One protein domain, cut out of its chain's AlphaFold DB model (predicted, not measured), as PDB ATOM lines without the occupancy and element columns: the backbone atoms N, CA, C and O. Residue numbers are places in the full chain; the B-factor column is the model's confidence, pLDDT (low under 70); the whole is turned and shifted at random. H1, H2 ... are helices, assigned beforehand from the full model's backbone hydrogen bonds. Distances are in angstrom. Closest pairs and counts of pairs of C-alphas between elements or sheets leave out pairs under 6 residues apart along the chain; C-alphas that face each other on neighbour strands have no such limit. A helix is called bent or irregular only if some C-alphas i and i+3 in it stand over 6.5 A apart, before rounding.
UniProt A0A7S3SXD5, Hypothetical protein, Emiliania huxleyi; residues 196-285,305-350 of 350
ATOM      1  N   PRO A 196     208.811 161.819 182.056       79.69
ATOM      2  CA  PRO A 196     207.512 161.690 181.389       79.69
ATOM      3  C   PRO A 196     206.545 162.821 181.768       79.69
ATOM      4  O   PRO A 196     205.772 163.288 180.934       79.69
ATOM      5  N   LEU A 197     206.653 163.335 182.996       77.19
ATOM      6  CA  LEU A 197     205.889 164.486 183.471       77.19
ATOM      7  C   LEU A 197     206.242 165.785 182.726       77.19
ATOM      8  O   LEU A 197     205.353 166.569 182.408       77.19
ATOM      9  N   THR A 198     207.515 165.997 182.391       74.19
ATOM     10  CA  THR A 198     207.962 167.148 181.591       74.19
ATOM     11  C   THR A 198     207.443 167.052 180.158       74.19
ATOM     12  O   THR A 198     206.956 168.041 179.614       74.19
ATOM     13  N   ALA A 199     207.471 165.854 179.564       76.62
ATOM     14  CA  ALA A 199     206.935 165.620 178.224       76.62
ATOM     15  C   ALA A 199     205.407 165.804 178.166       76.62
ATOM     16  O   ALA A 199     204.899 166.475 177.266       76.62
ATOM     17  N   LEU A 200     204.668 165.269 179.147       78.69
ATOM     18  CA  LEU A 200     203.219 165.466 179.265       78.69
ATOM     19  C   LEU A 200     202.872 166.947 179.436       78.69
ATOM     20  O   LEU A 200     201.988 167.462 178.754       78.69
ATOM     21  N   ARG A 201     203.595 167.645 180.314       79.31
ATOM     22  CA  ARG A 201     203.417 169.077 180.553       79.31
ATOM     23  C   ARG A 201     203.677 169.901 179.298       79.31
ATOM     24  O   ARG A 201     202.889 170.790 178.998       79.31
ATOM     25  N   ALA A 202     204.735 169.590 178.549       73.38
ATOM     26  CA  ALA A 202     205.021 170.242 177.275       73.38
ATOM     27  C   ALA A 202     203.895 170.004 176.253       73.38
ATOM     28  O   ALA A 202     203.445 170.955 175.619       73.38
ATOM     29  N   ARG A 203     203.378 168.770 176.147       76.75
ATOM     30  CA  ARG A 203     202.238 168.444 175.272       76.75
ATOM     31  C   ARG A 203     200.965 169.197 175.653       76.75
ATOM     32  O   ARG A 203     200.318 169.758 174.778       76.75
ATOM     33  N   LEU A 204     200.621 169.232 176.939       74.62
ATOM     34  CA  LEU A 204     199.442 169.957 177.424       74.62
ATOM     35  C   LEU A 204     199.568 171.459 177.183       74.62
ATOM     36  O   LEU A 204     198.642 172.066 176.660       74.62
ATOM     37  N   ARG A 205     200.722 172.056 177.498       72.81
ATOM     38  CA  ARG A 205     200.962 173.477 177.207       72.81
ATOM     39  C   ARG A 205     200.831 173.777 175.728       72.81
ATOM     40  O   ARG A 205     200.223 174.774 175.383       72.81
ATOM     41  N   TYR A 206     201.365 172.909 174.876       70.50
ATOM     42  CA  TYR A 206     201.264 173.077 173.436       70.50
ATOM     43  C   TYR A 206     199.815 172.982 172.940       70.50
ATOM     44  O   TYR A 206     199.422 173.712 172.040       70.50
ATOM     45  N   ALA A 207     199.006 172.114 173.549       72.38
ATOM     46  CA  ALA A 207     197.591 172.002 173.222       72.38
ATOM     47  C   ALA A 207     196.774 173.221 173.688       72.38
ATOM     48  O   ALA A 207     195.836 173.612 173.002       72.38
ATOM     49  N   VAL A 208     197.112 173.815 174.840       69.19
ATOM     50  CA  VAL A 208     196.372 174.954 175.421       69.19
ATOM     51  C   VAL A 208     196.852 176.301 174.865       69.19
ATOM     52  O   VAL A 208     196.052 177.209 174.663       69.19
ATOM     53  N   PHE A 209     198.150 176.423 174.597       68.31
ATOM     54  CA  PHE A 209     198.817 177.625 174.101       68.31
ATOM     55  C   PHE A 209     199.719 177.260 172.916       68.31
ATOM     56  O   PHE A 209     200.950 177.280 173.043       68.31
ATOM     57  N   PRO A 210     199.148 176.865 171.768       66.06
ATOM     58  CA  PRO A 210     199.966 176.607 170.597       66.06
ATOM     59  C   PRO A 210     200.638 177.919 170.172       66.06
ATOM     60  O   PRO A 210     200.028 178.984 170.176       66.06
ATOM     61  N   ALA A 211     201.921 177.849 169.824       56.91
ATOM     62  CA  ALA A 211     202.674 179.010 169.340       56.91
ATOM     63  C   ALA A 211     202.177 179.495 167.961       56.91
ATOM     64  O   ALA A 211     202.428 180.630 167.557       56.91
ATOM     65  N   ASP A 212     201.453 178.632 167.245       55.66
ATOM     66  CA  ASP A 212     200.914 178.900 165.920       55.66
ATOM     67  C   ASP A 212     199.572 179.656 166.040       55.66
ATOM     68  O   ASP A 212     198.539 179.084 166.397       55.66
ATOM     69  N   SER A 213     199.616 180.963 165.741       58.78
ATOM     70  CA  SER A 213     198.549 181.966 165.976       58.78
ATOM     71  C   SER A 213     197.111 181.506 165.693       58.78
ATOM     72  O   SER A 213     196.255 181.623 166.560       58.78
ATOM     73  N   HIS A 214     196.831 180.907 164.533       63.19
ATOM     74  CA  HIS A 214     195.449 180.569 164.161       63.19
ATOM     75  C   HIS A 214     194.822 179.437 164.988       63.19
ATOM     76  O   HIS A 214     193.604 179.399 165.154       63.19
ATOM     77  N   GLN A 215     195.623 178.503 165.508       64.62
ATOM     78  CA  GLN A 215     195.114 177.448 166.396       64.62
ATOM     79  C   GLN A 215     195.102 177.900 167.858       64.62
ATOM     80  O   GLN A 215     194.336 177.360 168.659       64.62
ATOM     81  N   ALA A 216     195.915 178.905 168.192       65.94
ATOM     82  CA  ALA A 216     195.994 179.478 169.530       65.94
ATOM     83  C   ALA A 216     194.684 180.127 169.928       65.94
ATOM     84  O   ALA A 216     194.170 179.829 171.001       65.94
ATOM     85  N   ASP A 217     194.099 180.912 169.031       70.19
ATOM     86  CA  ASP A 217     192.873 181.643 169.329       70.19
ATOM     87  C   ASP A 217     191.715 180.694 169.657       70.19
ATOM     88  O   ASP A 217     191.001 180.897 170.638       70.19
ATOM     89  N   VAL A 218     191.571 179.597 168.903       74.25
ATOM     90  CA  VAL A 218     190.512 178.601 169.134       74.25
ATOM     91  C   VAL A 218     190.762 177.802 170.411       74.25
ATOM     92  O   VAL A 218     189.830 177.587 171.183       74.25
ATOM     93  N   ALA A 219     192.001 177.369 170.663       73.62
ATOM     94  CA  ALA A 219     192.343 176.610 171.865       73.62
ATOM     95  C   ALA A 219     192.191 177.457 173.136       73.62
ATOM     96  O   ALA A 219     191.601 176.999 174.116       73.62
ATOM     97  N   ILE A 220     192.649 178.711 173.097       73.75
ATOM     98  CA  ILE A 220     192.499 179.674 174.188       73.75
ATOM     99  C   ILE A 220     191.020 179.987 174.395       73.75
ATOM    100  O   ILE A 220     190.561 179.928 175.531       73.75
ATOM    101  N   ALA A 221     190.248 180.252 173.337       76.56
ATOM    102  CA  ALA A 221     188.814 180.506 173.450       76.56
ATOM    103  C   ALA A 221     188.050 179.289 173.992       76.56
ATOM    104  O   ALA A 221     187.177 179.451 174.840       76.56
ATOM    105  N   ALA A 222     188.393 178.070 173.567       80.06
ATOM    106  CA  ALA A 222     187.793 176.841 174.080       80.06
ATOM    107  C   ALA A 222     188.159 176.602 175.549       80.06
ATOM    108  O   ALA A 222     187.295 176.254 176.350       80.06
ATOM    109  N   TRP A 223     189.417 176.834 175.928       77.88
ATOM    110  CA  TRP A 223     189.872 176.732 177.310       77.88
ATOM    111  C   TRP A 223     189.205 177.785 178.197       77.88
ATOM    112  O   TRP A 223     188.702 177.469 179.274       77.88
ATOM    113  N   LEU A 224     189.148 179.033 177.739       75.56
ATOM    114  CA  LEU A 224     188.520 180.147 178.440       75.56
ATOM    115  C   LEU A 224     187.007 179.919 178.542       75.56
ATOM    116  O   LEU A 224     186.453 180.046 179.625       75.56
ATOM    117  N   GLY A 225     186.364 179.451 177.473       78.00
ATOM    118  CA  GLY A 225     184.970 179.016 177.463       78.00
ATOM    119  C   GLY A 225     184.706 177.875 178.444       78.00
ATOM    120  O   GLY A 225     183.774 177.965 179.235       78.00
ATOM    121  N   ALA A 226     185.558 176.849 178.482       78.44
ATOM    122  CA  ALA A 226     185.452 175.765 179.458       78.44
ATOM    123  C   ALA A 226     185.581 176.283 180.898       78.44
ATOM    124  O   ALA A 226     184.810 175.872 181.759       78.44
ATOM    125  N   ASN A 227     186.489 177.230 181.154       72.44
ATOM    126  CA  ASN A 227     186.629 177.868 182.464       72.44
ATOM    127  C   ASN A 227     185.440 178.784 182.808       72.44
ATOM    128  O   ASN A 227     185.056 178.853 183.969       72.44
ATOM    129  N   LEU A 228     184.838 179.466 181.831       71.56
ATOM    130  CA  LEU A 228     183.703 180.373 182.038       71.56
ATOM    131  C   LEU A 228     182.362 179.644 182.196       71.56
ATOM    132  O   LEU A 228     181.515 180.076 182.971       71.56
ATOM    133  N   ILE A 229     182.161 178.546 181.467       71.50
ATOM    134  CA  ILE A 229     180.957 177.696 181.539       71.50
ATOM    135  C   ILE A 229     180.992 176.812 182.792       71.50
ATOM    136  O   ILE A 229     179.963 176.382 183.307       71.50
ATOM    137  N   SER A 230     182.184 176.584 183.324       65.06
ATOM    138  CA  SER A 230     182.425 175.914 184.587       65.06
ATOM    139  C   SER A 230     182.075 176.839 185.761       65.06
ATOM    140  O   SER A 230     182.927 177.493 186.355       65.06
ATOM    141  N   TRP A 231     180.786 176.951 186.071       68.50
ATOM    142  CA  TRP A 231     180.312 177.811 187.154       68.50
ATOM    143  C   TRP A 231     180.680 177.205 188.517       68.50
ATOM    144  O   TRP A 231     180.527 176.004 188.745       68.50
ATOM    145  N   GLY A 232     181.161 178.047 189.436       73.62
ATOM    146  CA  GLY A 232     181.474 177.653 190.811       73.62
ATOM    147  C   GLY A 232     182.832 176.964 190.979       73.62
ATOM    148  O   GLY A 232     183.862 177.444 190.506       73.62
ATOM    149  N   GLU A 233     182.843 175.849 191.713       78.12
ATOM    150  CA  GLU A 233     184.059 175.203 192.232       78.12
ATOM    151  C   GLU A 233     184.997 174.678 191.139       78.12
ATOM    152  O   GLU A 233     186.219 174.691 191.295       78.12
ATOM    153  N   ILE A 234     184.445 174.250 190.003       82.12
ATOM    154  CA  ILE A 234     185.222 173.650 188.913       82.12
ATOM    155  C   ILE A 234     186.170 174.697 188.279       82.12
ATOM    156  O   ILE A 234     187.301 174.362 187.919       82.12
ATOM    157  N   CYS A 235     185.793 175.981 188.260       81.00
ATOM    158  CA  CYS A 235     186.640 177.086 187.798       81.00
ATOM    159  C   CYS A 235     187.923 177.227 188.646       81.00
ATOM    160  O   CYS A 235     189.012 177.547 188.152       81.00
ATOM    161  N   ASN A 236     187.804 176.952 189.947       84.62
ATOM    162  CA  ASN A 236     188.904 177.026 190.903       84.62
ATOM    163  C   ASN A 236     189.867 175.854 190.722       84.62
ATOM    164  O   ASN A 236     191.081 176.062 190.662       84.62
ATOM    165  N   TRP A 237     189.336 174.648 190.515       86.69
ATOM    166  CA  TRP A 237     190.134 173.479 190.144       86.69
ATOM    167  C   TRP A 237     190.862 173.677 188.821       86.69
ATOM    168  O   TRP A 237     192.053 173.389 188.731       86.69
ATOM    169  N   ALA A 238     190.196 174.239 187.814       85.81
ATOM    170  CA  ALA A 238     190.828 174.549 186.541       85.81
ATOM    171  C   ALA A 238     191.952 175.592 186.697       85.81
ATOM    172  O   ALA A 238     193.020 175.437 186.107       85.81
ATOM    173  N   SER A 239     191.775 176.591 187.568       87.00
ATOM    174  CA  SER A 239     192.821 177.577 187.892       87.00
ATOM    175  C   SER A 239     194.009 176.960 188.632       87.00
ATOM    176  O   SER A 239     195.156 177.323 188.362       87.00
ATOM    177  N   LEU A 240     193.753 176.020 189.544       91.19
ATOM    178  CA  LEU A 240     194.795 175.265 190.238       91.19
ATOM    179  C   LEU A 240     195.561 174.370 189.260       91.19
ATOM    180  O   LEU A 240     196.789 174.395 189.245       91.19
ATOM    181  N   LEU A 241     194.860 173.621 188.407       89.25
ATOM    182  CA  LEU A 241     195.474 172.786 187.377       89.25
ATOM    183  C   LEU A 241     196.308 173.632 186.410       89.25
ATOM    184  O   LEU A 241     197.462 173.300 186.143       89.25
ATOM    185  N   HIS A 242     195.777 174.769 185.956       87.81
ATOM    186  CA  HIS A 242     196.509 175.714 185.118       87.81
ATOM    187  C   HIS A 242     197.791 176.194 185.822       87.81
ATOM    188  O   HIS A 242     198.871 176.147 185.232       87.81
ATOM    189  N   PHE A 243     197.721 176.550 187.108       92.38
ATOM    190  CA  PHE A 243     198.908 176.919 187.881       92.38
ATOM    191  C   PHE A 243     199.927 175.776 187.991       92.38
ATOM    192  O   PHE A 243     201.130 175.986 187.842       92.38
ATOM    193  N   LEU A 244     199.466 174.544 188.226       91.44
ATOM    194  CA  LEU A 244     200.329 173.365 188.319       91.44
ATOM    195  C   LEU A 244     201.069 173.088 187.003       91.44
ATOM    196  O   LEU A 244     202.257 172.748 187.031       91.44
ATOM    197  N   PHE A 245     200.409 173.298 185.863       87.19
ATOM    198  CA  PHE A 245     201.011 173.143 184.539       87.19
ATOM    199  C   PHE A 245     201.890 174.333 184.114       87.19
ATOM    200  O   PHE A 245     202.825 174.143 183.330       87.19
ATOM    201  N   THR A 246     201.687 175.527 184.672       88.25
ATOM    202  CA  THR A 246     202.458 176.753 184.370       88.25
ATOM    203  C   THR A 246     203.900 176.647 184.851       88.25
ATOM    204  O   THR A 246     204.134 176.225 185.985       88.25
ATOM    205  N   ASP A 247     204.891 176.960 184.003       85.19
ATOM    206  CA  ASP A 247     206.300 176.956 184.428       85.19
ATOM    207  C   ASP A 247     206.551 178.058 185.427       85.19
ATOM    208  O   ASP A 247     206.259 179.212 185.159       85.19
ATOM    209  N   ARG A 248     207.137 177.698 186.565       90.06
ATOM    210  CA  ARG A 248     207.474 178.664 187.613       90.06
ATOM    211  C   ARG A 248     208.803 179.356 187.326       90.06
ATOM    212  O   ARG A 248     209.145 180.311 188.006       90.06
ATOM    213  N   THR A 249     209.556 178.837 186.358       83.25
ATOM    214  CA  THR A 249     210.834 179.403 185.923       83.25
ATOM    215  C   THR A 249     210.685 180.310 184.701       83.25
ATOM    216  O   THR A 249     211.551 181.148 184.474       83.25
ATOM    217  N   ASP A 250     209.586 180.180 183.949       80.19
ATOM    218  CA  ASP A 250     209.319 180.947 182.731       80.19
ATOM    219  C   ASP A 250     208.450 182.172 183.040       80.19
ATOM    220  O   ASP A 250     207.282 182.050 183.425       80.19
ATOM    221  N   GLU A 251     209.027 183.358 182.843       82.62
ATOM    222  CA  GLU A 251     208.371 184.647 183.060       82.62
ATOM    223  C   GLU A 251     207.092 184.776 182.224       82.62
ATOM    224  O   GLU A 251     206.051 185.186 182.737       82.62
ATOM    225  N   TYR A 252     207.135 184.368 180.952       80.19
ATOM    226  CA  TYR A 252     206.006 184.545 180.042       80.19
ATOM    227  C   TYR A 252     204.797 183.726 180.492       80.19
ATOM    228  O   TYR A 252     203.667 184.214 180.502       80.19
ATOM    229  N   GLN A 253     205.031 182.486 180.921       83.25
ATOM    230  CA  GLN A 253     203.959 181.614 181.387       83.25
ATOM    231  C   GLN A 253     203.375 182.086 182.716       83.25
ATOM    232  O   GLN A 253     202.159 182.045 182.890       83.25
ATOM    233  N   LEU A 254     204.215 182.575 183.634       88.19
ATOM    234  CA  LEU A 254     203.753 183.183 184.882       88.19
ATOM    235  C   LEU A 254     202.902 184.428 184.622       88.19
ATOM    236  O   LEU A 254     201.823 184.557 185.202       88.19
ATOM    237  N   VAL A 255     203.345 185.318 183.729       86.81
ATOM    238  CA  VAL A 255     202.581 186.510 183.335       86.81
ATOM    239  C   VAL A 255     201.256 186.105 182.702       86.81
ATOM    240  O   VAL A 255     200.210 186.592 183.129       86.81
ATOM    241  N   ASN A 256     201.270 185.168 181.754       83.94
ATOM    242  CA  ASN A 256     200.055 184.695 181.097       83.94
ATOM    243  C   ASN A 256     199.071 184.072 182.103       83.94
ATOM    244  O   ASN A 256     197.880 184.372 182.069       83.94
ATOM    245  N   TYR A 257     199.566 183.285 183.063       90.19
ATOM    246  CA  TYR A 257     198.749 182.750 184.150       90.19
ATOM    247  C   TYR A 257     198.119 183.861 185.001       90.19
ATOM    248  O   TYR A 257     196.924 183.806 185.290       90.19
ATOM    249  N   ILE A 258     198.891 184.885 185.389       90.31
ATOM    250  CA  ILE A 258     198.392 186.014 186.191       90.31
ATOM    251  C   ILE A 258     197.306 186.778 185.429       90.31
ATOM    252  O   ILE A 258     196.259 187.086 186.001       90.31
ATOM    253  N   ILE A 259     197.538 187.079 184.149       86.81
ATOM    254  CA  ILE A 259     196.574 187.779 183.293       86.81
ATOM    255  C   ILE A 259     195.299 186.945 183.160       86.81
ATOM    256  O   ILE A 259     194.210 187.438 183.446       86.81
ATOM    257  N   PHE A 260     195.434 185.664 182.815       84.12
ATOM    258  CA  PHE A 260     194.310 184.745 182.675       84.12
ATOM    259  C   PHE A 260     193.508 184.619 183.977       84.12
ATOM    260  O   PHE A 260     192.286 184.749 183.970       84.12
ATOM    261  N   SER A 261     194.186 184.435 185.114       88.00
ATOM    262  CA  SER A 261     193.558 184.350 186.435       88.00
ATOM    263  C   SER A 261     192.754 185.612 186.760       88.00
ATOM    264  O   SER A 261     191.610 185.511 187.206       88.00
ATOM    265  N   LYS A 262     193.301 186.798 186.462       86.62
ATOM    266  CA  LYS A 262     192.598 188.076 186.638       86.62
ATOM    267  C   LYS A 262     191.387 188.210 185.723       86.62
ATOM    268  O   LYS A 262     190.352 188.664 186.195       86.62
ATOM    269  N   ILE A 263     191.495 187.813 184.454       83.19
ATOM    270  CA  ILE A 263     190.366 187.832 183.512       83.19
ATOM    271  C   ILE A 263     189.256 186.908 184.015       83.19
ATOM    272  O   ILE A 263     188.110 187.336 184.121       83.19
ATOM    273  N   CYS A 264     189.585 185.673 184.399       83.19
ATOM    274  CA  CYS A 264     188.604 184.739 184.949       83.19
ATOM    275  C   CYS A 264     187.943 185.280 186.221       83.19
ATOM    276  O   CYS A 264     186.726 185.196 186.344       83.19
ATOM    277  N   HIS A 265     188.712 185.871 187.141       83.69
ATOM    278  CA  HIS A 265     188.166 186.471 188.361       83.69
ATOM    279  C   HIS A 265     187.257 187.665 188.041       83.69
ATOM    280  O   HIS A 265     186.155 187.775 188.573       83.69
ATOM    281  N   PHE A 266     187.684 188.530 187.121       83.94
ATOM    282  CA  PHE A 266     186.889 189.656 186.654       83.94
ATOM    283  C   PHE A 266     185.555 189.195 186.045       83.94
ATOM    284  O   PHE A 266     184.509 189.761 186.358       83.94
ATOM    285  N   VAL A 267     185.557 188.146 185.222       81.19
ATOM    286  CA  VAL A 267     184.315 187.639 184.631       81.19
ATOM    287  C   VAL A 267     183.434 186.949 185.679       81.19
ATOM    288  O   VAL A 267     182.239 187.227 185.733       81.19
ATOM    289  N   ALA A 268     184.010 186.101 186.535       80.88
ATOM    290  CA  ALA A 268     183.265 185.295 187.503       80.88
ATOM    291  C   ALA A 268     182.670 186.106 188.667       80.88
ATOM    292  O   ALA A 268     181.550 185.823 189.079       80.88
ATOM    293  N   PHE A 269     183.382 187.111 189.186       79.81
ATOM    294  CA  PHE A 269     182.929 187.927 190.330       79.81
ATOM    295  C   PHE A 269     182.410 189.294 189.932       79.81
ATOM    296  O   PHE A 269     181.666 189.929 190.675       79.81
ATOM    297  N   GLY A 270     182.824 189.754 188.761       81.56
ATOM    298  CA  GLY A 270     182.450 191.041 188.238       81.56
ATOM    299  C   GLY A 270     181.314 190.938 187.242       81.56
ATOM    300  O   GLY A 270     180.178 191.316 187.525       81.56
ATOM    301  N   LEU A 271     181.648 190.445 186.050       81.94
ATOM    302  CA  LEU A 271     180.766 190.540 184.893       81.94
ATOM    303  C   LEU A 271     179.499 189.699 185.064       81.94
ATOM    304  O   LEU A 271     178.406 190.233 184.912       81.94
ATOM    305  N   ILE A 272     179.630 188.413 185.404       79.19
ATOM    306  CA  ILE A 272     178.487 187.499 185.519       79.19
ATOM    307  C   ILE A 272     177.533 187.943 186.640       79.19
ATOM    308  O   ILE A 272     176.361 188.161 186.331       79.19
ATOM    309  N   PRO A 273     177.976 188.175 187.894       79.38
ATOM    310  CA  PRO A 273     177.084 188.654 188.947       79.38
ATOM    311  C   PRO A 273     176.498 190.029 188.629       79.38
ATOM    312  O   PRO A 273     175.349 190.294 188.968       79.38
ATOM    313  N   GLY A 274     177.251 190.895 187.941       79.38
ATOM    314  CA  GLY A 274     176.753 192.184 187.459       79.38
ATOM    315  C   GLY A 274     175.598 192.031 186.467       79.38
ATOM    316  O   GLY A 274     174.582 192.707 186.610       79.38
ATOM    317  N   VAL A 275     175.721 191.112 185.506       78.62
ATOM    318  CA  VAL A 275     174.653 190.787 184.549       78.62
ATOM    319  C   VAL A 275     173.473 190.116 185.251       78.62
ATOM    320  O   VAL A 275     172.338 190.498 185.006       78.62
ATOM    321  N   GLN A 276     173.708 189.171 186.164       80.62
ATOM    322  CA  GLN A 276     172.639 188.534 186.940       80.62
ATOM    323  C   GLN A 276     171.866 189.541 187.794       80.62
ATOM    324  O   GLN A 276     170.642 189.508 187.811       80.62
ATOM    325  N   ALA A 277     172.565 190.457 188.469       78.31
ATOM    326  CA  ALA A 277     171.941 191.518 189.252       78.31
ATOM    327  C   ALA A 277     171.142 192.482 188.366       78.31
ATOM    328  O   ALA A 277     170.084 192.954 188.773       78.31
ATOM    329  N   LEU A 278     171.631 192.759 187.154       80.06
ATOM    330  CA  LEU A 278     170.917 193.564 186.171       80.06
ATOM    331  C   LEU A 278     169.643 192.860 185.674       80.06
ATOM    332  O   LEU A 278     168.592 193.488 185.623       80.06
ATOM    333  N   LEU A 279     169.712 191.564 185.355       82.19
ATOM    334  CA  LEU A 279     168.545 190.769 184.957       82.19
ATOM    335  C   LEU A 279     167.520 190.669 186.094       82.19
ATOM    336  O   LEU A 279     166.349 190.942 185.873       82.19
ATOM    337  N   ALA A 280     167.967 190.393 187.321       79.06
ATOM    338  CA  ALA A 280     167.093 190.368 188.493       79.06
ATOM    339  C   ALA A 280     166.437 191.734 188.756       79.06
ATOM    340  O   ALA A 280     165.277 191.808 189.150       79.06
ATOM    341  N   TYR A 281     167.161 192.831 188.510       80.38
ATOM    342  CA  TYR A 281     166.596 194.176 188.570       80.38
ATOM    343  C   TYR A 281     165.512 194.392 187.506       80.38
ATOM    344  O   TYR A 281     164.467 194.963 187.819       80.38
ATOM    345  N   PHE A 282     165.724 193.925 186.270       80.56
ATOM    346  CA  PHE A 282     164.695 193.984 185.230       80.56
ATOM    347  C   PHE A 282     163.466 193.173 185.593       80.56
ATOM    348  O   PHE A 282     162.358 193.695 185.486       80.56
ATOM    349  N   ASP A 283     163.661 191.952 186.084       80.44
ATOM    350  CA  ASP A 283     162.560 191.108 186.536       80.44
ATOM    351  C   ASP A 283     161.762 191.800 187.650       80.44
ATOM    352  O   ASP A 283     160.541 191.756 187.655       80.44
ATOM    353  N   CYS A 284     162.432 192.523 188.547       79.44
ATOM    354  CA  CYS A 284     161.783 193.272 189.623       79.44
ATOM    355  C   CYS A 284     161.066 194.556 189.188       79.44
ATOM    356  O   CYS A 284     160.118 194.971 189.846       79.44
ATOM    357  N   THR A 285     161.554 195.244 188.155       80.88
ATOM    358  CA  THR A 285     161.070 196.594 187.806       80.88
ATOM    359  C   THR A 285     160.147 196.629 186.601       80.88
ATOM    360  O   THR A 285     159.341 197.548 186.496       80.88
ATOM    361  N   SER A 305     182.386 178.985 198.537       80.81
ATOM    362  CA  SER A 305     182.800 179.884 197.455       80.81
ATOM    363  C   SER A 305     183.891 180.852 197.921       80.81
ATOM    364  O   SER A 305     184.818 181.134 197.166       80.81
ATOM    365  N   ALA A 306     183.812 181.335 199.164       83.75
ATOM    366  CA  ALA A 306     184.794 182.269 199.709       83.75
ATOM    367  C   ALA A 306     186.172 181.616 199.912       83.75
ATOM    368  O   ALA A 306     187.197 182.237 199.627       83.75
ATOM    369  N   THR A 307     186.225 180.358 200.364       85.88
ATOM    370  CA  THR A 307     187.501 179.647 200.556       85.88
ATOM    371  C   THR A 307     188.212 179.376 199.235       85.88
ATOM    372  O   THR A 307     189.429 179.556 199.146       85.88
ATOM    373  N   PHE A 308     187.478 179.003 198.187       84.69
ATOM    374  CA  PHE A 308     188.085 178.819 196.874       84.69
ATOM    375  C   PHE A 308     188.583 180.130 196.248       84.69
ATOM    376  O   PHE A 308     189.605 180.127 195.558       84.69
ATOM    377  N   GLU A 309     187.935 181.257 196.537       83.06
ATOM    378  CA  GLU A 309     188.447 182.557 196.103       83.06
ATOM    379  C   GLU A 309     189.725 182.959 196.820       83.06
ATOM    380  O   GLU A 309     190.669 183.434 196.184       83.06
ATOM    381  N   LEU A 310     189.819 182.684 198.122       88.56
ATOM    382  CA  LEU A 310     191.075 182.857 198.846       88.56
ATOM    383  C   LEU A 310     192.194 182.011 198.228       88.56
ATOM    384  O   LEU A 310     193.309 182.509 198.073       88.56
ATOM    385  N   LEU A 311     191.899 180.775 197.808       89.75
ATOM    386  CA  LEU A 311     192.867 179.932 197.105       89.75
ATOM    387  C   LEU A 311     193.325 180.572 195.788       89.75
ATOM    388  O   LEU A 311     194.525 180.629 195.528       89.75
ATOM    389  N   ARG A 312     192.411 181.091 194.962       86.62
ATOM    390  CA  ARG A 312     192.773 181.767 193.704       86.62
ATOM    391  C   ARG A 312     193.641 182.997 193.922       86.62
ATOM    392  O   ARG A 312     194.662 183.145 193.251       86.62
ATOM    393  N   VAL A 313     193.255 183.858 194.863       89.06
ATOM    394  CA  VAL A 313     194.028 185.055 195.215       89.06
ATOM    395  C   VAL A 313     195.414 184.655 195.718       89.06
ATOM    396  O   VAL A 313     196.408 185.247 195.300       89.06
ATOM    397  N   ALA A 314     195.503 183.607 196.543       93.56
ATOM    398  CA  ALA A 314     196.773 183.074 197.020       93.56
ATOM    399  C   ALA A 314     197.647 182.535 195.875       93.56
ATOM    400  O   ALA A 314     198.837 182.839 195.831       93.56
ATOM    401  N   LEU A 315     197.078 181.794 194.918       93.31
ATOM    402  CA  LEU A 315     197.808 181.290 193.748       93.31
ATOM    403  C   LEU A 315     198.319 182.429 192.856       93.31
ATOM    404  O   LEU A 315     199.475 182.402 192.435       93.31
ATOM    405  N   ALA A 316     197.499 183.452 192.602       91.62
ATOM    406  CA  ALA A 316     197.903 184.624 191.827       91.62
ATOM    407  C   ALA A 316     198.998 185.438 192.541       91.62
ATOM    408  O   ALA A 316     199.974 185.852 191.914       91.62
ATOM    409  N   ALA A 317     198.880 185.624 193.861       93.31
ATOM    410  CA  ALA A 317     199.907 186.274 194.673       93.31
ATOM    411  C   ALA A 317     201.215 185.470 194.672       93.31
ATOM    412  O   ALA A 317     202.295 186.036 194.506       93.31
ATOM    413  N   PHE A 318     201.127 184.145 194.786       95.75
ATOM    414  CA  PHE A 318     202.285 183.263 194.732       95.75
ATOM    415  C   PHE A 318     202.958 183.284 193.350       95.75
ATOM    416  O   PHE A 318     204.180 183.381 193.273       95.75
ATOM    417  N   ALA A 319     202.187 183.298 192.257       93.88
ATOM    418  CA  ALA A 319     202.722 183.500 190.908       93.88
ATOM    419  C   ALA A 319     203.464 184.843 190.781       93.88
ATOM    420  O   ALA A 319     204.549 184.901 190.207       93.88
ATOM    421  N   PHE A 320     202.931 185.915 191.374       92.31
ATOM    422  CA  PHE A 320     203.587 187.225 191.384       92.31
ATOM    423  C   PHE A 320     204.903 187.227 192.181       92.31
ATOM    424  O   PHE A 320     205.871 187.874 191.782       92.31
ATOM    425  N   LEU A 321     204.971 186.484 193.290       94.44
ATOM    426  CA  LEU A 321     206.216 186.299 194.042       94.44
ATOM    427  C   LEU A 321     207.255 185.521 193.225       94.44
ATOM    428  O   LEU A 321     208.418 185.920 193.191       94.44
ATOM    429  N   LEU A 322     206.835 184.465 192.523       93.12
ATOM    430  CA  LEU A 322     207.711 183.685 191.647       93.12
ATOM    431  C   LEU A 322     208.257 184.512 190.482       93.12
ATOM    432  O   LEU A 322     209.425 184.356 190.129       93.12
ATOM    433  N   LEU A 323     207.462 185.442 189.948       90.44
ATOM    434  CA  LEU A 323     207.886 186.355 188.887       90.44
ATOM    435  C   LEU A 323     209.104 187.203 189.293       90.44
ATOM    436  O   LEU A 323     209.959 187.499 188.469       90.44
ATOM    437  N   ARG A 324     209.246 187.550 190.580       89.19
ATOM    438  CA  ARG A 324     210.445 188.258 191.072       89.19
ATOM    439  C   ARG A 324     211.702 187.392 191.059       89.19
ATOM    440  O   ARG A 324     212.806 187.925 191.058       89.19
ATOM    441  N   THR A 325     211.531 186.074 191.107       90.12
ATOM    442  CA  THR A 325     212.626 185.098 191.133       90.12
ATOM    443  C   THR A 325     212.923 184.488 189.765       90.12
ATOM    444  O   THR A 325     213.940 183.811 189.620       90.12
ATOM    445  N   SER A 326     212.076 184.718 188.751       85.81
ATOM    446  CA  SER A 326     212.331 184.226 187.398       85.81
ATOM    447  C   SER A 326     213.465 185.035 186.770       85.81
ATOM    448  O   SER A 326     213.312 186.215 186.470       85.81
ATOM    449  N   SER A 327     214.625 184.402 186.605       65.12
ATOM    450  CA  SER A 327     215.845 185.037 186.093       65.12
ATOM    451  C   SER A 327     215.965 185.002 184.568       65.12
ATOM    452  O   SER A 327     216.838 185.661 184.007       65.12
ATOM    453  N   SER A 328     215.113 184.237 183.881       61.50
ATOM    454  CA  SER A 328     215.118 184.149 182.425       61.50
ATOM    455  C   SER A 328     214.025 185.029 181.836       61.50
ATOM    456  O   SER A 328     212.858 184.638 181.863       61.50
ATOM    457  N   GLY A 329     214.416 186.155 181.232       58.06
ATOM    458  CA  GLY A 329     213.596 186.782 180.196       58.06
ATOM    459  C   GLY A 329     213.309 185.710 179.147       58.06
ATOM    460  O   GLY A 329     214.249 185.157 178.575       58.06
ATOM    461  N   GLY A 330     212.041 185.317 179.014       55.88
ATOM    462  CA  GLY A 330     211.591 184.018 178.490       55.88
ATOM    463  C   GLY A 330     212.172 183.541 177.149       55.88
ATOM    464  O   GLY A 330     212.098 182.351 176.862       55.88
ATOM    465  N   ASP A 331     212.824 184.396 176.361       57.69
ATOM    466  CA  ASP A 331     213.347 184.100 175.022       57.69
ATOM    467  C   ASP A 331     214.244 182.846 174.968       57.69
ATOM    468  O   ASP A 331     214.043 181.964 174.133       57.69
ATOM    469  N   ALA A 332     215.192 182.693 175.901       60.34
ATOM    470  CA  ALA A 332     216.101 181.537 175.910       60.34
ATOM    471  C   ALA A 332     215.439 180.226 176.388       60.34
ATOM    472  O   ALA A 332     215.980 179.135 176.174       60.34
ATOM    473  N   HIS A 333     214.304 180.312 177.087       57.94
ATOM    474  CA  HIS A 333     213.536 179.153 177.544       57.94
ATOM    475  C   HIS A 333     212.501 178.732 176.498       57.94
ATOM    476  O   HIS A 333     212.395 177.545 176.194       57.94
ATOM    477  N   VAL A 334     211.827 179.700 175.872       58.00
ATOM    478  CA  VAL A 334     210.951 179.491 174.711       58.00
ATOM    479  C   VAL A 334     211.735 178.828 173.578       58.00
ATOM    480  O   VAL A 334     211.289 177.810 173.053       58.00
ATOM    481  N   ALA A 335     212.960 179.291 173.298       60.94
ATOM    482  CA  ALA A 335     213.851 178.643 172.335       60.94
ATOM    483  C   ALA A 335     214.130 177.168 172.676       60.94
ATOM    484  O   ALA A 335     214.099 176.306 171.800       60.94
ATOM    485  N   ARG A 336     214.342 176.842 173.957       62.50
ATOM    486  CA  ARG A 336     214.537 175.454 174.408       62.50
ATOM    487  C   ARG A 336     213.267 174.608 174.297       62.50
ATOM    488  O   ARG A 336     213.361 173.433 173.958       62.50
ATOM    489  N   LEU A 337     212.093 175.182 174.550       60.03
ATOM    490  CA  LEU A 337     210.808 174.491 174.415       60.03
ATOM    491  C   LEU A 337     210.445 174.215 172.948       60.03
ATOM    492  O   LEU A 337     209.953 173.130 172.641       60.03
ATOM    493  N   GLU A 338     210.726 175.140 172.030       62.44
ATOM    494  CA  GLU A 338     210.538 174.900 170.593       62.44
ATOM    495  C   GLU A 338     211.501 173.835 170.057       62.44
ATOM    496  O   GLU A 338     211.110 172.953 169.294       62.44
ATOM    497  N   LEU A 339     212.748 173.847 170.525       62.78
ATOM    498  CA  LEU A 339     213.725 172.806 170.220       62.78
ATOM    499  C   LEU A 339     213.304 171.440 170.790       62.78
ATOM    500  O   LEU A 339     213.417 170.420 170.108       62.78
ATOM    501  N   ALA A 340     212.727 171.413 171.994       59.25
ATOM    502  CA  ALA A 340     212.121 170.216 172.569       59.25
ATOM    503  C   ALA A 340     210.936 169.696 171.739       59.25
ATOM    504  O   ALA A 340     210.802 168.486 171.561       59.25
ATOM    505  N   ARG A 341     210.099 170.594 171.196       62.84
ATOM    506  CA  ARG A 341     208.990 170.262 170.284       62.84
ATOM    507  C   ARG A 341     209.506 169.608 169.005       62.84
ATOM    508  O   ARG A 341     208.993 168.558 168.624       62.84
ATOM    509  N   LEU A 342     210.526 170.192 168.375       61.34
ATOM    510  CA  LEU A 342     211.143 169.634 167.169       61.34
ATOM    511  C   LEU A 342     211.785 168.267 167.447       61.34
ATOM    512  O   LEU A 342     211.582 167.335 166.673       61.34
ATOM    513  N   GLY A 343     212.460 168.110 168.589       59.34
ATOM    514  CA  GLY A 343     213.047 166.831 169.000       59.34
ATOM    515  C   GLY A 343     212.012 165.744 169.319       59.34
ATOM    516  O   GLY A 343     212.192 164.594 168.935       59.34
ATOM    517  N   LEU A 344     210.897 166.089 169.975       58.16
ATOM    518  CA  LEU A 344     209.804 165.145 170.251       58.16
ATOM    519  C   LEU A 344     209.050 164.738 168.978       58.16
ATOM    520  O   LEU A 344     208.620 163.591 168.877       58.16
ATOM    521  N   ALA A 345     208.892 165.655 168.017       56.03
ATOM    522  CA  ALA A 345     208.274 165.372 166.720       56.03
ATOM    523  C   ALA A 345     209.143 164.456 165.844       56.03
ATOM    524  O   ALA A 345     208.610 163.657 165.081       56.03
ATOM    525  N   GLN A 346     210.467 164.539 165.985       56.38
ATOM    526  CA  GLN A 346     211.416 163.668 165.287       56.38
ATOM    527  C   GLN A 346     211.557 162.280 165.931       56.38
ATOM    528  O   GLN A 346     212.237 161.424 165.374       56.38
ATOM    529  N   GLY A 347     210.887 162.050 167.067       50.97
ATOM    530  CA  GLY A 347     211.037 160.848 167.872       50.97
ATOM    531  C   GLY A 347     212.403 160.828 168.554       50.97
ATOM    532  O   GLY A 347     213.446 160.903 167.911       50.97
ATOM    533  N   CYS A 348     212.430 160.661 169.876       56.41
ATOM    534  CA  CYS A 348     213.635 160.154 170.534       56.41
ATOM    535  C   CYS A 348     213.795 158.682 170.131       56.41
ATOM    536  O   CYS A 348     213.488 157.786 170.913       56.41
ATOM    537  N   HIS A 349     214.181 158.433 168.881       49.41
ATOM    538  CA  HIS A 349     214.587 157.117 168.423       49.41
ATOM    539  C   HIS A 349     215.943 156.834 169.066       49.41
ATOM    540  O   HIS A 349     216.960 157.417 168.696       49.41
ATOM    541  N   SER A 350     215.889 156.033 170.130       47.47
ATOM    542  CA  SER A 350     217.035 155.423 170.803       47.47
ATOM    543  C   SER A 350     217.809 154.507 169.874       47.47
ATOM    544  O   SER A 350     217.115 153.726 169.179       47.47
TER     545      SER A 350
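This is residues 196 to 285 and 305 to 350 of the 350 residues of the protein "Hypothetical protein" of Emiliania huxleyi (UniProt A0A7S3SXD5). Four helical pieces, H2, H3, H4a and H5, make an up-and-down bundle, each running against the one before it, and the long helix H4 runs on nearly straight beyond it, so that residues 273 to 285 stick out as an arm. H1 and H6 lie toward the other end, where the tail, residues 345 to 350, also stands free. The printed part has 136 residues with six named helices, H1 to H6 in chain order, and no named strand: all helix. It is loose, with a radius of gyration of the C-alphas of 17.8 A, and spans 70 by 32 by 23 A.

H1, residues 196 to 208, touches H2, residues 213 to 229, about perpendicular at 86 degrees, with residues 207 to 208 of H1 alone; the closest C-alphas, Val 208 and Ala 219, are 5.6 A apart. H2 and H3, residues 233 to 245, form a helical hairpin at 38 degrees, only just a steep tilt, with C-alphas 227 and 235 closest at 5.4 A, touching through residues 227 to 228 and 234 to 238 alone. H3 is the hub, touching four helices. H4, residues 251 to 285, was assigned as one helix by its hydrogen bonds but is bent: C-alphas 269 and 272 are 6.6 A apart, and its arms H4a, residues 251 to 269, and H4b, residues 272 to 285, stand at 13 degrees. H5, residues 305 to 325, touches H4a at a shallow tilt of 22 degrees, opposite ways, with C-alphas 258 and 316 closest at 5.8 A. H4b touches no helix. H6, residues 331 to 345, is near H4a and close to H1 but not clearly touching it, with C-alphas 202 and 337 closest at 7.7 A. Every O i to N i+4 pair is within hydrogen-bond range in H1, H3, H4a and H4b; in H2 it is 12 of 13, in H5 15 of 17, in H6 10 of 11.

H1 begins at C-alpha 196, (207.512, 161.690, 181.389). H2 is 23.9 A long, H4a 26.7 A and H5 30.9 A. H4b ends at C-alpha 285, (161.070, 196.594, 187.806), and H6 ends at C-alpha 345, (208.274, 165.372, 166.720).

The C-alphas of Thr 285 and Ser 350, the two farthest apart, are 71.5 A apart. Residues 286 to 304 are not printed; C-alphas 285 and 305 are 29.1 A apart across the cut. The links printed whole are tight. The mean pLDDT of the printed part is 77.0; residues 208 to 216, 230 to 231 and 327 to 350 are under 70.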